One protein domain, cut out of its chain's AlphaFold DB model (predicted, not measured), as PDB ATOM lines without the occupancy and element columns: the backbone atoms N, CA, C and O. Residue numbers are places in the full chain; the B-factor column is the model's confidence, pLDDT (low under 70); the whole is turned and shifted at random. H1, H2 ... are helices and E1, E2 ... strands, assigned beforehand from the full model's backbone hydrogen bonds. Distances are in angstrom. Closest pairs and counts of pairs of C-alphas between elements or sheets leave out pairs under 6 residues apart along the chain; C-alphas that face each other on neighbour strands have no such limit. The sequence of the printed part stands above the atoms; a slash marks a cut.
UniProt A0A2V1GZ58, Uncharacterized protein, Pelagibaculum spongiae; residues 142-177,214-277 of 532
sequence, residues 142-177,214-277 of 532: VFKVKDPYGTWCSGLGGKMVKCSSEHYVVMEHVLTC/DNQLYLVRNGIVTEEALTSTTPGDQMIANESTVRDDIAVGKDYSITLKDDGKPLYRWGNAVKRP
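Overview. This is residues 142 to 177 and 214 to 277 of the 532 residues of an uncharacterized protein of Pelagibaculum spongiae (UniProt A0A2V1GZ58). What shape is it? There is little regular structure: hairpin E6-E7 makes the middle, hairpin E4-E5 one end, hairpin E2-E3 with pair E1-E8 the other, and H1 is beside E7. What makes it up? Of 100 printed residues, 39 are in named elements, E1 to E3, H1, E4 to E8, class mixed, with four antiparallel two-stranded sheets. It is compact, radius of gyration of the C-alphas 12.7 A, spanning 39 by 30 by 25 A.

Along the chain. Where are the elements? E4 is residues 218-221, E5 224-229, E6 257-260, E7 266-269, H1 168-175, E2 152-154, E3 160-162. Where are the anchors? E1, 142-144, begins at (-50.163, -44.626, -19.781); E8, 273-276, ends at C-alpha (-46.792, -46.897, -15.266).

Arrangement. How do E6 and E7 pair? They are antiparallel, with N 257 and O 269 within hydrogen-bond range, 2.8 A. Where is H1? The closest C-alphas of H1 and E7, Tyr 168 and Tyr 268, are 6.9 A apart. Every O i to N i+4 pair in H1 is within range.

Size, cuts and confidence. Is it cut? Residues 178-213 are not printed, a C-alpha gap of 13.5 A. What else? The link E5 to E6 is long, and no printed residue is under 70.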
ATOM      1  N   VAL A 142     -51.024 -45.159 -18.726       91.19
ATOM      2  CA  VAL A 142     -50.163 -44.626 -19.781       91.19
ATOM      3  C   VAL A 142     -50.359 -43.128 -19.844       91.19
ATOM      4  O   VAL A 142     -51.500 -42.672 -19.849       91.19
ATOM      5  N   PHE A 143     -49.262 -42.384 -19.936       92.31
ATOM      6  CA  PHE A 143     -49.308 -40.978 -20.313       92.31
ATOM      7  C   PHE A 143     -48.478 -40.736 -21.567       92.31
ATOM      8  O   PHE A 143     -47.435 -41.360 -21.791       92.31
ATOM      9  N   LYS A 144     -48.964 -39.826 -22.405       93.44
ATOM     10  CA  LYS A 144     -48.253 -39.368 -23.598       93.44
ATOM     11  C   LYS A 144     -47.145 -38.401 -23.227       93.44
ATOM     12  O   LYS A 144     -47.285 -37.593 -22.308       93.44
ATOM     13  N   VAL A 145     -46.077 -38.444 -24.006       93.00
ATOM     14  CA  VAL A 145     -44.964 -37.497 -23.955       93.00
ATOM     15  C   VAL A 145     -44.610 -37.059 -25.373       93.00
ATOM     16  O   VAL A 145     -45.128 -37.600 -26.352       93.00
ATOM     17  N   LYS A 146     -43.773 -36.029 -25.502       92.00
ATOM     18  CA  LYS A 146     -43.226 -35.660 -26.811       92.00
ATOM     19  C   LYS A 146     -42.270 -36.757 -27.269       92.00
ATOM     20  O   LYS A 146     -41.565 -37.321 -26.448       92.00
ATOM     21  N   ASP A 147     -42.238 -37.041 -28.557       91.00
ATOM     22  CA  ASP A 147     -41.140 -37.811 -29.137       91.00
ATOM     23  C   ASP A 147     -39.825 -37.010 -28.998       91.00
ATOM     24  O   ASP A 147     -39.888 -35.782 -29.159       91.00
ATOM     25  N   PRO A 148     -38.670 -37.613 -28.643       94.12
ATOM     26  CA  PRO A 148     -38.393 -39.027 -28.324       94.12
ATOM     27  C   PRO A 148     -38.354 -39.352 -26.807       94.12
ATOM     28  O   PRO A 148     -37.548 -40.161 -26.354       94.12
ATOM     29  N   TYR A 149     -39.179 -38.708 -25.972       94.62
ATOM     30  CA  TYR A 149     -39.078 -38.755 -24.498       94.62
ATOM     31  C   TYR A 149     -39.617 -40.062 -23.882       94.62
ATOM     32  O   TYR A 149     -39.461 -40.313 -22.683       94.62
ATOM     33  N   GLY A 150     -40.355 -40.855 -24.658       93.75
ATOM     34  CA  GLY A 150     -41.114 -42.003 -24.172       93.75
ATOM     35  C   GLY A 150     -40.330 -43.307 -24.206       93.75
ATOM     36  O   GLY A 150     -39.467 -43.513 -25.046       93.75
ATOM     37  N   THR A 151     -40.700 -44.238 -23.330       93.00
ATOM     38  CA  THR A 151     -40.180 -45.617 -23.330       93.00
ATOM     39  C   THR A 151     -40.997 -46.557 -24.215       93.00
ATOM     40  O   THR A 151     -40.655 -47.727 -24.370       93.00
ATOM     41  N   TRP A 152     -42.104 -46.080 -24.788       92.75
ATOM     42  CA  TRP A 152     -42.991 -46.846 -25.660       92.75
ATOM     43  C   TRP A 152     -43.366 -46.037 -26.896       92.75
ATOM     44  O   TRP A 152     -43.727 -44.863 -26.790       92.75
ATOM     45  N   CYS A 153     -43.362 -46.683 -28.058       91.44
ATOM     46  CA  CYS A 153     -43.961 -46.133 -29.265       91.44
ATOM     47  C   CYS A 153     -45.431 -46.541 -29.321       91.44
ATOM     48  O   CYS A 153     -45.760 -47.729 -29.352       91.44
ATOM     49  N   SER A 154     -46.321 -45.554 -29.348       87.69
ATOM     50  CA  SER A 154     -47.750 -45.744 -29.577       87.69
ATOM     51  C   SER A 154     -48.119 -45.343 -31.005       87.69
ATOM     52  O   SER A 154     -47.841 -44.227 -31.450       87.69
ATOM     53  N   GLY A 155     -48.748 -46.267 -31.733       80.62
ATOM     54  CA  GLY A 155     -49.352 -45.982 -33.035       80.62
ATOM     55  C   GLY A 155     -50.800 -45.495 -32.906       80.62
ATOM     56  O   GLY A 155     -51.431 -45.654 -31.861       80.62
ATOM     57  N   LEU A 156     -51.379 -44.992 -34.002       80.06
ATOM     58  CA  LEU A 156     -52.781 -44.527 -34.049       80.06
ATOM     59  C   LEU A 156     -53.809 -45.605 -33.649       80.06
ATOM     60  O   LEU A 156     -54.910 -45.280 -33.218       80.06
ATOM     61  N   GLY A 157     -53.448 -46.888 -33.761       75.06
ATOM     62  CA  GLY A 157     -54.276 -48.022 -33.338       75.06
ATOM     63  C   GLY A 157     -54.174 -48.386 -31.851       75.06
ATOM     64  O   GLY A 157     -54.725 -49.407 -31.449       75.06
ATOM     65  N   GLY A 158     -53.425 -47.627 -31.041       71.25
ATOM     66  CA  GLY A 158     -53.283 -47.846 -29.594       71.25
ATOM     67  C   GLY A 158     -52.417 -49.046 -29.189       71.25
ATOM     68  O   GLY A 158     -52.175 -49.254 -28.001       71.25
ATOM     69  N   LYS A 159     -51.912 -49.830 -30.152       80.69
ATOM     70  CA  LYS A 159     -50.867 -50.825 -29.887       80.69
ATOM     71  C   LYS A 159     -49.577 -50.096 -29.520       80.69
ATOM     72  O   LYS A 159     -49.181 -49.154 -30.207       80.69
ATOM     73  N   MET A 160     -48.955 -50.543 -28.438       86.19
ATOM     74  CA  MET A 160     -47.697 -50.002 -27.945       86.19
ATOM     75  C   MET A 160     -46.614 -51.068 -28.021       86.19
ATOM     76  O   MET A 160     -46.831 -52.186 -27.553       86.19
ATOM     77  N   VAL A 161     -45.456 -50.686 -28.543       87.00
ATOM     78  CA  VAL A 161     -44.218 -51.472 -28.515       87.00
ATOM     79  C   VAL A 161     -43.192 -50.736 -27.661       87.00
ATOM     80  O   VAL A 161     -43.227 -49.506 -27.577       87.00
ATOM     81  N   LYS A 162     -42.349 -51.477 -26.944       88.19
ATOM     82  CA  LYS A 162     -41.274 -50.888 -26.142       88.19
ATOM     83  C   LYS A 162     -40.293 -50.211 -27.106       88.19
ATOM     84  O   LYS A 162     -39.942 -50.791 -28.123       88.19
ATOM     85  N   CYS A 163     -39.907 -48.986 -26.784       91.81
ATOM     86  CA  CYS A 163     -38.989 -48.151 -27.554       91.81
ATOM     87  C   CYS A 163     -37.942 -47.568 -26.610       91.81
ATOM     88  O   CYS A 163     -37.814 -46.353 -26.454       91.81
ATOM     89  N   SER A 164     -37.303 -48.472 -25.872       92.62
ATOM     90  CA  SER A 164     -36.224 -48.155 -24.948       92.62
ATOM     91  C   SER A 164     -35.371 -49.390 -24.680       92.62
ATOM     92  O   SER A 164     -35.948 -50.468 -24.521       92.62
ATOM     93  N   SER A 165     -34.063 -49.219 -24.519       92.69
ATOM     94  CA  SER A 165     -33.112 -50.266 -24.119       92.69
ATOM     95  C   SER A 165     -32.030 -49.664 -23.212       92.69
ATOM     96  O   SER A 165     -31.819 -48.453 -23.209       92.69
ATOM     97  N   GLU A 166     -31.390 -50.505 -22.400       91.38
ATOM     98  CA  GLU A 166     -30.178 -50.146 -21.643       91.38
ATOM     99  C   GLU A 166     -28.911 -50.176 -22.507       91.38
ATOM    100  O   GLU A 166     -27.868 -49.694 -22.079       91.38
ATOM    101  N   HIS A 167     -29.007 -50.708 -23.726       94.44
ATOM    102  CA  HIS A 167     -27.882 -50.914 -24.626       94.44
ATOM    103  C   HIS A 167     -28.008 -49.998 -25.843       94.44
ATOM    104  O   HIS A 167     -29.021 -50.003 -26.555       94.44
ATOM    105  N   TYR A 168     -26.961 -49.217 -26.105       96.19
ATOM    106  CA  TYR A 168     -26.934 -48.276 -27.219       96.19
ATOM    107  C   TYR A 168     -27.036 -49.000 -28.563       96.19
ATOM    108  O   TYR A 168     -27.813 -48.578 -29.418       96.19
ATOM    109  N   VAL A 169     -26.301 -50.103 -28.743       95.81
ATOM    110  CA  VAL A 169     -26.290 -50.864 -30.006       95.81
ATOM    111  C   VAL A 169     -27.664 -51.417 -30.389       95.81
ATOM    112  O   VAL A 169     -27.969 -51.498 -31.575       95.81
ATOM    113  N   VAL A 170     -28.523 -51.727 -29.408       94.56
ATOM    114  CA  VAL A 170     -29.905 -52.180 -29.650       94.56
ATOM    115  C   VAL A 170     -30.772 -51.026 -30.150       94.56
ATOM    116  O   VAL A 170     -31.520 -51.173 -31.113       94.56
ATOM    117  N   MET A 171     -30.668 -49.850 -29.523       94.75
ATOM    118  CA  MET A 171     -31.350 -48.648 -30.012       94.75
ATOM    119  C   MET A 171     -30.867 -48.273 -31.419       94.75
ATOM    120  O   MET A 171     -31.682 -47.942 -32.281       94.75
ATOM    121  N   GLU A 172     -29.554 -48.303 -31.645       95.62
ATOM    122  CA  GLU A 172     -28.946 -47.948 -32.923       95.62
ATOM    123  C   GLU A 172     -29.454 -48.855 -34.045       95.62
ATOM    124  O   GLU A 172     -29.921 -48.338 -35.056       95.62
ATOM    125  N   HIS A 173     -29.488 -50.171 -33.820       93.06
ATOM    126  CA  HIS A 173     -30.026 -51.153 -34.768       93.06
ATOM    127  C   HIS A 173     -31.489 -50.886 -35.155       93.06
ATOM    128  O   HIS A 173     -31.896 -51.126 -36.289       93.06
ATOM    129  N   VAL A 174     -32.292 -50.342 -34.235       91.75
ATOM    130  CA  VAL A 174     -33.700 -50.002 -34.502       91.75
ATOM    131  C   VAL A 174     -33.844 -48.689 -35.275       91.75
ATOM    132  O   VAL A 174     -34.733 -48.559 -36.120       91.75
ATOM    133  N   LEU A 175     -33.026 -47.686 -34.956       94.38
ATOM    134  CA  LEU A 175     -33.196 -46.320 -35.459       94.38
ATOM    135  C   LEU A 175     -32.390 -46.026 -36.726       94.38
ATOM    136  O   LEU A 175     -32.703 -45.077 -37.448       94.38
ATOM    137  N   THR A 176     -31.356 -46.811 -37.009       94.31
ATOM    138  CA  THR A 176     -30.459 -46.590 -38.140       94.31
ATOM    139  C   THR A 176     -29.845 -47.894 -38.644       94.31
ATOM    140  O   THR A 176     -29.928 -48.935 -38.012       94.31
ATOM    141  N   CYS A 177     -29.224 -47.835 -39.821       92.56
ATOM    142  CA  CYS A 177     -28.394 -48.918 -40.341       92.56
ATOM    143  C   CYS A 177     -26.895 -48.719 -40.064       92.56
ATOM    144  O   CYS A 177     -26.084 -49.526 -40.519       92.56
ATOM    145  N   ASP A 214     -27.514 -38.796 -33.841       94.81
ATOM    146  CA  ASP A 214     -27.078 -37.604 -33.131       94.81
ATOM    147  C   ASP A 214     -26.954 -37.894 -31.631       94.81
ATOM    148  O   ASP A 214     -27.940 -38.074 -30.917       94.81
ATOM    149  N   ASN A 215     -25.710 -37.926 -31.155       93.56
ATOM    150  CA  ASN A 215     -25.380 -38.198 -29.759       93.56
ATOM    151  C   ASN A 215     -25.278 -36.926 -28.900       93.56
ATOM    152  O   ASN A 215     -24.815 -36.998 -27.761       93.56
ATOM    153  N   GLN A 216     -25.674 -35.757 -29.417       95.38
ATOM    154  CA  GLN A 216     -25.760 -34.539 -28.616       95.38
ATOM    155  C   GLN A 216     -27.072 -34.521 -27.826       95.38
ATOM    156  O   GLN A 216     -28.154 -34.314 -28.373       95.38
ATOM    157  N   LEU A 217     -26.960 -34.735 -26.515       96.69
ATOM    158  CA  LEU A 217     -28.086 -34.765 -25.587       96.69
ATOM    159  C   LEU A 217     -28.061 -33.534 -24.687       96.69
ATOM    160  O   LEU A 217     -27.037 -33.231 -24.072       96.69
ATOM    161  N   TYR A 218     -29.209 -32.878 -24.563       97.50
ATOM    162  CA  TYR A 218     -29.374 -31.675 -23.761       97.50
ATOM    163  C   TYR A 218     -30.367 -31.887 -22.631       97.50
ATOM    164  O   TYR A 218     -31.429 -32.487 -22.805       97.50
ATOM    165  N   LEU A 219     -30.031 -31.366 -21.460       96.81
ATOM    166  CA  LEU A 219     -30.827 -31.525 -20.256       96.81
ATOM    167  C   LEU A 219     -32.156 -30.789 -20.368       96.81
ATOM    168  O   LEU A 219     -32.220 -29.660 -20.862       96.81
ATOM    169  N   VAL A 220     -33.213 -31.410 -19.855       95.12
ATOM    170  CA  VAL A 220     -34.522 -30.776 -19.714       95.12
ATOM    171  C   VAL A 220     -34.651 -30.202 -18.306       95.12
ATOM    172  O   VAL A 220     -34.266 -30.833 -17.323       95.12
ATOM    173  N   ARG A 221     -35.175 -28.977 -18.209       93.62
ATOM    174  CA  ARG A 221     -35.492 -28.294 -16.948       93.62
ATOM    175  C   ARG A 221     -36.869 -27.668 -17.043       93.62
ATOM    176  O   ARG A 221     -37.156 -26.927 -17.985       93.62
ATOM    177  N   ASN A 222     -37.733 -27.944 -16.076       90.62
ATOM    178  CA  ASN A 222     -39.119 -27.496 -16.036       90.62
ATOM    179  C   ASN A 222     -39.900 -27.793 -17.336       90.62
ATOM    180  O   ASN A 222     -40.843 -27.076 -17.685       90.62
ATOM    181  N   GLY A 223     -39.543 -28.860 -18.054       89.69
ATOM    182  CA  GLY A 223     -40.137 -29.261 -19.334       89.69
ATOM    183  C   GLY A 223     -39.601 -28.519 -20.567       89.69
ATOM    184  O   GLY A 223     -40.218 -28.604 -21.631       89.69
ATOM    185  N   ILE A 224     -38.491 -27.788 -20.441       92.38
ATOM    186  CA  ILE A 224     -37.826 -27.057 -21.526       92.38
ATOM    187  C   ILE A 224     -36.431 -27.649 -21.744       92.38
ATOM    188  O   ILE A 224     -35.678 -27.809 -20.786       92.38
ATOM    189  N   VAL A 225     -36.089 -27.970 -22.995       95.38
ATOM    190  CA  VAL A 225     -34.730 -28.393 -23.376       95.38
ATOM    191  C   VAL A 225     -33.790 -27.199 -23.233       95.38
ATOM    192  O   VAL A 225     -34.079 -26.118 -23.750       95.38
ATOM    193  N   THR A 226     -32.698 -27.385 -22.505       96.50
ATOM    194  CA  THR A 226     -31.682 -26.357 -22.264       96.50
ATOM    195  C   THR A 226     -30.540 -26.451 -23.280       96.50
ATOM    196  O   THR A 226     -30.555 -27.297 -24.167       96.50
ATOM    197  N   GLU A 227     -29.535 -25.583 -23.157       96.12
ATOM    198  CA  GLU A 227     -28.265 -25.710 -23.892       96.12
ATOM    199  C   GLU A 227     -27.212 -26.508 -23.095       96.12
ATOM    200  O   GLU A 227     -26.089 -26.703 -23.563       96.12
ATOM    201  N   GLU A 228     -27.550 -26.975 -21.887       96.38
ATOM    202  CA  GLU A 228     -26.652 -27.754 -21.035       96.38
ATOM    203  C   GLU A 228     -26.574 -29.197 -21.547       96.38
ATOM    204  O   GLU A 228     -27.576 -29.912 -21.567       96.38
ATOM    205  N   ALA A 229     -25.386 -29.624 -21.976       96.25
ATOM    206  CA  ALA A 229     -25.168 -30.981 -22.462       96.25
ATOM    207  C   ALA A 229     -25.066 -31.993 -21.307       96.25
ATOM    208  O   ALA A 229     -24.494 -31.699 -20.252       96.25
ATOM    209  N   LEU A 230     -25.565 -33.210 -21.534       95.19
ATOM    210  CA  LEU A 230     -25.326 -34.336 -20.633       95.19
ATOM    211  C   LEU A 230     -23.862 -34.785 -20.742       95.19
ATOM    212  O   LEU A 230     -23.392 -35.154 -21.817       95.19
ATOM    213  N   THR A 231     -23.153 -34.771 -19.615       94.44
ATOM    214  CA  THR A 231     -21.730 -35.142 -19.513       94.44
ATOM    215  C   THR A 231     -21.438 -36.154 -18.403       94.44
ATOM    216  O   THR A 231     -20.397 -36.802 -18.451       94.44
ATOM    217  N   SER A 232     -22.351 -36.322 -17.438       92.25
ATOM    218  CA  SER A 232     -22.271 -37.304 -16.350       92.25
ATOM    219  C   SER A 232     -23.555 -38.130 -16.278       92.25
ATOM    220  O   SER A 232     -24.653 -37.578 -16.348       92.25
ATOM    221  N   THR A 233     -23.414 -39.446 -16.115       90.12
ATOM    222  CA  THR A 233     -24.515 -40.385 -15.842       90.12
ATOM    223  C   THR A 233     -24.629 -40.744 -14.363       90.12
ATOM    224  O   THR A 233     -25.425 -41.603 -14.004       90.12
ATOM    225  N   THR A 234     -23.855 -40.100 -13.488       91.19
ATOM    226  CA  THR A 234     -23.996 -40.277 -12.041       91.19
ATOM    227  C   THR A 234     -25.313 -39.641 -11.580       91.19
ATOM    228  O   THR A 234     -25.499 -38.430 -11.771       91.19
ATOM    229  N   PRO A 235     -26.231 -40.402 -10.954       89.69
ATOM    230  CA  PRO A 235     -27.459 -39.840 -10.410       89.69
ATOM    231  C   PRO A 235     -27.164 -38.710  -9.415       89.69
ATOM    232  O   PRO A 235     -26.371 -38.864  -8.490       89.69
ATOM    233  N   GLY A 236     -27.811 -37.563  -9.608       88.88
ATOM    234  CA  GLY A 236     -27.655 -36.366  -8.778       88.88
ATOM    235  C   GLY A 236     -26.621 -35.349  -9.273       88.88
ATOM    236  O   GLY A 236     -26.731 -34.187  -8.888       88.88
ATOM    237  N   ASP A 237     -25.685 -35.719 -10.159       92.19
ATOM    238  CA  ASP A 237     -24.704 -34.765 -10.711       92.19
ATOM    239  C   ASP A 237     -25.383 -33.737 -11.627       92.19
ATOM    240  O   ASP A 237     -25.258 -32.526 -11.446       92.19
ATOM    241  N   GLN A 238     -26.101 -34.237 -12.634       93.25
ATOM    242  CA  GLN A 238     -26.806 -33.426 -13.632       93.25
ATOM    243  C   GLN A 238     -28.297 -33.773 -13.731       93.25
ATOM    244  O   GLN A 238     -29.097 -32.934 -14.149       93.25
ATOM    245  N   MET A 239     -28.682 -34.995 -13.369       91.56
ATOM    246  CA  MET A 239     -30.055 -35.505 -13.393       91.56
ATOM    247  C   MET A 239     -30.239 -36.499 -12.252       91.56
ATOM    248  O   MET A 239     -29.318 -37.256 -11.956       91.56
ATOM    249  N   ILE A 240     -31.415 -36.527 -11.630       89.38
ATOM    250  CA  ILE A 240     -31.763 -37.589 -10.678       89.38
ATOM    251  C   ILE A 240     -32.253 -38.833 -11.430       89.38
ATOM    252  O   ILE A 240     -32.751 -38.737 -12.553       89.38
ATOM    253  N   ALA A 241     -32.119 -40.000 -10.807       86.25
ATOM    254  CA  ALA A 241     -32.702 -41.234 -11.314       86.25
ATOM    255  C   ALA A 241     -34.221 -41.221 -11.095       86.25
ATOM    256  O   ALA A 241     -34.685 -41.206  -9.954       86.25
ATOM    257  N   ASN A 242     -35.003 -41.171 -12.177       81.31
ATOM    258  CA  ASN A 242     -36.463 -41.154 -12.106       81.31
ATOM    259  C   ASN A 242     -37.106 -41.449 -13.470       81.31
ATOM    260  O   ASN A 242     -36.625 -41.027 -14.519       81.31
ATOM    261  N   GLU A 243     -38.271 -42.098 -13.452       75.25
ATOM    262  CA  GLU A 243     -39.103 -42.318 -14.644       75.25
ATOM    263  C   GLU A 243     -40.513 -41.717 -14.541       75.25
ATOM    264  O   GLU A 243     -41.327 -41.841 -15.462       75.25
ATOM    265  N   SER A 244     -40.833 -41.069 -13.420       81.25
ATOM    266  CA  SER A 244     -42.177 -40.558 -13.131       81.25
ATOM    267  C   SER A 244     -42.490 -39.226 -13.792       81.25
ATOM    268  O   SER A 244     -43.657 -38.870 -13.965       81.25
ATOM    269  N   THR A 245     -41.459 -38.512 -14.216       83.62
ATOM    270  CA  THR A 245     -41.558 -37.259 -14.944       83.62
ATOM    271  C   THR A 245     -40.519 -37.245 -16.053       83.62
ATOM    272  O   THR A 245     -39.496 -37.915 -15.984       83.62
ATOM    273  N   VAL A 246     -40.801 -36.480 -17.100       85.69
ATOM    274  CA  VAL A 246     -39.849 -36.196 -18.182       85.69
ATOM    275  C   VAL A 246     -39.567 -34.693 -18.282       85.69
ATOM    276  O   VAL A 246     -39.206 -34.172 -19.336       85.69
ATOM    277  N   ARG A 247     -39.835 -33.964 -17.192       90.06
ATOM    278  CA  ARG A 247     -39.701 -32.505 -17.136       90.06
ATOM    279  C   ARG A 247     -38.329 -32.042 -16.661       90.06
ATOM    280  O   ARG A 247     -37.947 -30.931 -17.013       90.06
ATOM    281  N   ASP A 248     -37.627 -32.876 -15.906       89.56
ATOM    282  CA  ASP A 248     -36.361 -32.524 -15.253       89.56
ATOM    283  C   ASP A 248     -35.338 -33.670 -15.326       89.56
ATOM    284  O   ASP A 248     -34.138 -33.437 -15.478       89.56
ATOM    285  N   ASP A 249     -35.833 -34.909 -15.323       90.25
ATOM    286  CA  ASP A 249     -35.028 -36.119 -15.134       90.25
ATOM    287  C   ASP A 249     -34.705 -36.806 -16.466       90.25
ATOM    288  O   ASP A 249     -34.694 -38.030 -16.569       90.25
ATOM    289  N   ILE A 250     -34.480 -36.017 -17.522       94.62
ATOM    290  CA  ILE A 250     -34.227 -36.522 -18.876       94.62
ATOM    291  C   ILE A 250     -33.272 -35.608 -19.655       94.62
ATOM    292  O   ILE A 250     -33.347 -34.378 -19.564       94.62
ATOM    293  N   ALA A 251     -32.409 -36.219 -20.466       96.25
ATOM    294  CA  ALA A 251     -31.605 -35.546 -21.479       96.25
ATOM    295  C   ALA A 251     -32.093 -35.951 -22.868       96.25
ATOM    296  O   ALA A 251     -32.340 -37.127 -23.121       96.25
ATOM    297  N   VAL A 252     -32.249 -34.993 -23.773       96.69
ATOM    298  CA  VAL A 252     -32.924 -35.197 -25.058       96.69
ATOM    299  C   VAL A 252     -32.049 -34.687 -26.188       96.69
ATOM    300  O   VAL A 252     -31.535 -33.571 -26.127       96.69
ATOM    301  N   GLY A 253     -31.897 -35.510 -27.217       96.25
ATOM    302  CA  GLY A 253     -31.260 -35.159 -28.475       96.25
ATOM    303  C   GLY A 253     -32.262 -35.190 -29.617       96.25
ATOM    304  O   GLY A 253     -33.478 -35.264 -29.419       96.25
ATOM    305  N   LYS A 254     -31.738 -35.126 -30.837       95.50
ATOM    306  CA  LYS A 254     -32.556 -35.161 -32.047       95.50
ATOM    307  C   LYS A 254     -33.212 -36.527 -32.271       95.50
ATOM    308  O   LYS A 254     -34.386 -36.564 -32.623       95.50
ATOM    309  N   ASP A 255     -32.460 -37.611 -32.081       96.56
ATOM    310  CA  ASP A 255     -32.902 -38.957 -32.471       96.56
ATOM    311  C   ASP A 255     -33.370 -39.810 -31.277       96.56
ATOM    312  O   ASP A 255     -34.187 -40.712 -31.446       96.56
ATOM    313  N   TYR A 256     -32.893 -39.523 -30.061       97.38
ATOM    314  CA  TYR A 256     -33.243 -40.266 -28.846       97.38
ATOM    315  C   TYR A 256     -33.110 -39.411 -27.578       97.38
ATOM    316  O   TYR A 256     -32.661 -38.262 -27.609       97.38
ATOM    317  N   SER A 257     -33.510 -39.972 -26.438       96.94
ATOM    318  CA  SER A 257     -33.322 -39.393 -25.107       96.94
ATOM    319  C   SER A 257     -32.781 -40.412 -24.098       96.94
ATOM    320  O   SER A 257     -32.808 -41.616 -24.351       96.94
ATOM    321  N   ILE A 258     -32.267 -39.928 -22.964       95.56
ATOM    322  CA  ILE A 258     -31.734 -40.734 -21.859       95.56
ATOM    323  C   ILE A 258     -32.386 -40.321 -20.543       95.56
ATOM    324  O   ILE A 258     -32.476 -39.132 -20.231       95.56
ATOM    325  N   THR A 259     -32.754 -41.315 -19.740       94.06
ATOM    326  CA  THR A 259     -32.941 -41.182 -18.285       94.06
ATOM    327  C   THR A 259     -31.954 -42.076 -17.552       94.06
ATOM    328  O   THR A 259     -31.425 -43.013 -18.143       94.06
ATOM    329  N   LEU A 260     -31.723 -41.817 -16.268       91.06
ATOM    330  CA  LEU A 260     -30.836 -42.638 -15.447       91.06
ATOM    331  C   LEU A 260     -31.649 -43.591 -14.575       91.06
ATOM    332  O   LEU A 260     -32.679 -43.197 -14.018       91.06
ATOM    333  N   LYS A 261     -31.169 -44.828 -14.462       84.44
ATOM    334  CA  LYS A 261     -31.550 -45.749 -13.394       84.44
ATOM    335  C   LYS A 261     -30.905 -45.338 -12.068       84.44
ATOM    336  O   LYS A 261     -30.022 -44.481 -12.027       84.44
ATOM    337  N   ASP A 262     -31.380 -45.935 -10.987       75.38
ATOM    338  CA  ASP A 262     -30.873 -45.792  -9.622       75.38
ATOM    339  C   ASP A 262     -29.395 -46.190  -9.484       75.38
ATOM    340  O   ASP A 262     -28.657 -45.532  -8.752       75.38
ATOM    341  N   ASP A 263     -28.933 -47.167 -10.264       72.06
ATOM    342  CA  ASP A 263     -27.519 -47.553 -10.383       72.06
ATOM    343  C   ASP A 263     -26.695 -46.658 -11.339       72.06
ATOM    344  O   ASP A 263     -25.507 -46.891 -11.559       72.06
ATOM    345  N   GLY A 264     -27.310 -45.620 -11.917       83.06
ATOM    346  CA  GLY A 264     -26.685 -44.704 -12.874       83.06
ATOM    347  C   GLY A 264     -26.606 -45.219 -14.309       83.06
ATOM    348  O   GLY A 264     -26.122 -44.491 -15.183       83.06
ATOM    349  N   LYS A 265     -27.096 -46.432 -14.604       88.00
ATOM    350  CA  LYS A 265     -27.128 -46.922 -15.985       88.00
ATOM    351  C   LYS A 265     -28.081 -46.078 -16.841       88.00
ATOM    352  O   LYS A 265     -29.198 -45.764 -16.409       88.00
ATOM    353  N   PRO A 266     -27.672 -45.696 -18.063       92.06
ATOM    354  CA  PRO A 266     -28.535 -44.962 -18.972       92.06
ATOM    355  C   PRO A 266     -29.630 -45.873 -19.541       92.06
ATOM    356  O   PRO A 266     -29.364 -46.957 -20.049       92.06
ATOM    357  N   LEU A 267     -30.868 -45.388 -19.528       93.19
ATOM    358  CA  LEU A 267     -31.963 -45.951 -20.306       93.19
ATOM    359  C   LEU A 267     -32.203 -45.080 -21.538       93.19
ATOM    360  O   LEU A 267     -32.712 -43.961 -21.430       93.19
ATOM    361  N   TYR A 268     -31.885 -45.622 -22.708       95.19
ATOM    362  CA  TYR A 268     -32.098 -44.993 -24.006       95.19
ATOM    363  C   TYR A 268     -33.566 -45.087 -24.419       95.19
ATOM    364  O   TYR A 268     -34.204 -46.116 -24.201       95.19
ATOM    365  N   ARG A 269     -34.124 -44.023 -25.005       95.38
ATOM    366  CA  ARG A 269     -35.564 -43.856 -25.270       95.38
ATOM    367  C   ARG A 269     -35.817 -43.201 -26.628       95.38
ATOM    368  O   ARG A 269     -35.160 -42.222 -26.966       95.38
ATOM    369  N   TRP A 270     -36.800 -43.709 -27.368       95.56
ATOM    370  CA  TRP A 270     -37.198 -43.182 -28.686       95.56
ATOM    371  C   TRP A 270     -38.707 -43.298 -28.948       95.56
ATOM    372  O   TRP A 270     -39.169 -43.482 -30.071       95.56
ATOM    373  N   GLY A 271     -39.494 -43.276 -27.874       94.56
ATOM    374  CA  GLY A 271     -40.945 -43.388 -27.920       94.56
ATOM    375  C   GLY A 271     -41.680 -42.073 -27.663       94.56
ATOM    376  O   GLY A 271     -41.104 -41.022 -27.385       94.56
ATOM    377  N   ASN A 272     -43.010 -42.166 -27.651       94.06
ATOM    378  CA  ASN A 272     -43.938 -41.055 -27.413       94.06
ATOM    379  C   ASN A 272     -44.924 -41.313 -26.252       94.06
ATOM    380  O   ASN A 272     -45.872 -40.551 -26.042       94.06
ATOM    381  N   ALA A 273     -44.729 -42.391 -25.494       93.75
ATOM    382  CA  ALA A 273     -45.543 -42.742 -24.338       93.75
ATOM    383  C   ALA A 273     -44.701 -43.374 -23.223       93.75
ATOM    384  O   ALA A 273     -43.662 -43.986 -23.475       93.75
ATOM    385  N   VAL A 274     -45.184 -43.263 -21.989       92.50
ATOM    386  CA  VAL A 274     -44.615 -43.925 -20.809       92.50
ATOM    387  C   VAL A 274     -45.712 -44.742 -20.138       92.50
ATOM    388  O   VAL A 274     -46.823 -44.255 -19.920       92.50
ATOM    389  N   LYS A 275     -45.402 -46.002 -19.819       89.62
ATOM    390  CA  LYS A 275     -46.289 -46.892 -19.064       89.62
ATOM    391  C   LYS A 275     -45.918 -46.874 -17.590       89.62
ATOM    392  O   LYS A 275     -44.749 -47.036 -17.262       89.62
ATOM    393  N   ARG A 276     -46.920 -46.765 -16.720       89.19
ATOM    394  CA  ARG A 276     -46.792 -46.897 -15.266       89.19
ATOM    395  C   ARG A 276     -47.769 -47.967 -14.778       89.19
ATOM    396  O   ARG A 276     -48.975 -47.706 -14.731       89.19
ATOM    397  N   PRO A 277     -47.302 -49.203 -14.539       87.12
ATOM    398  CA  PRO A 277     -48.165 -50.245 -14.004       87.12
ATOM    399  C   PRO A 277     -48.616 -49.886 -12.588       87.12
ATOM    400  O   PRO A 277     -47.955 -49.127 -11.885       87.12
TER     401      PRO A 277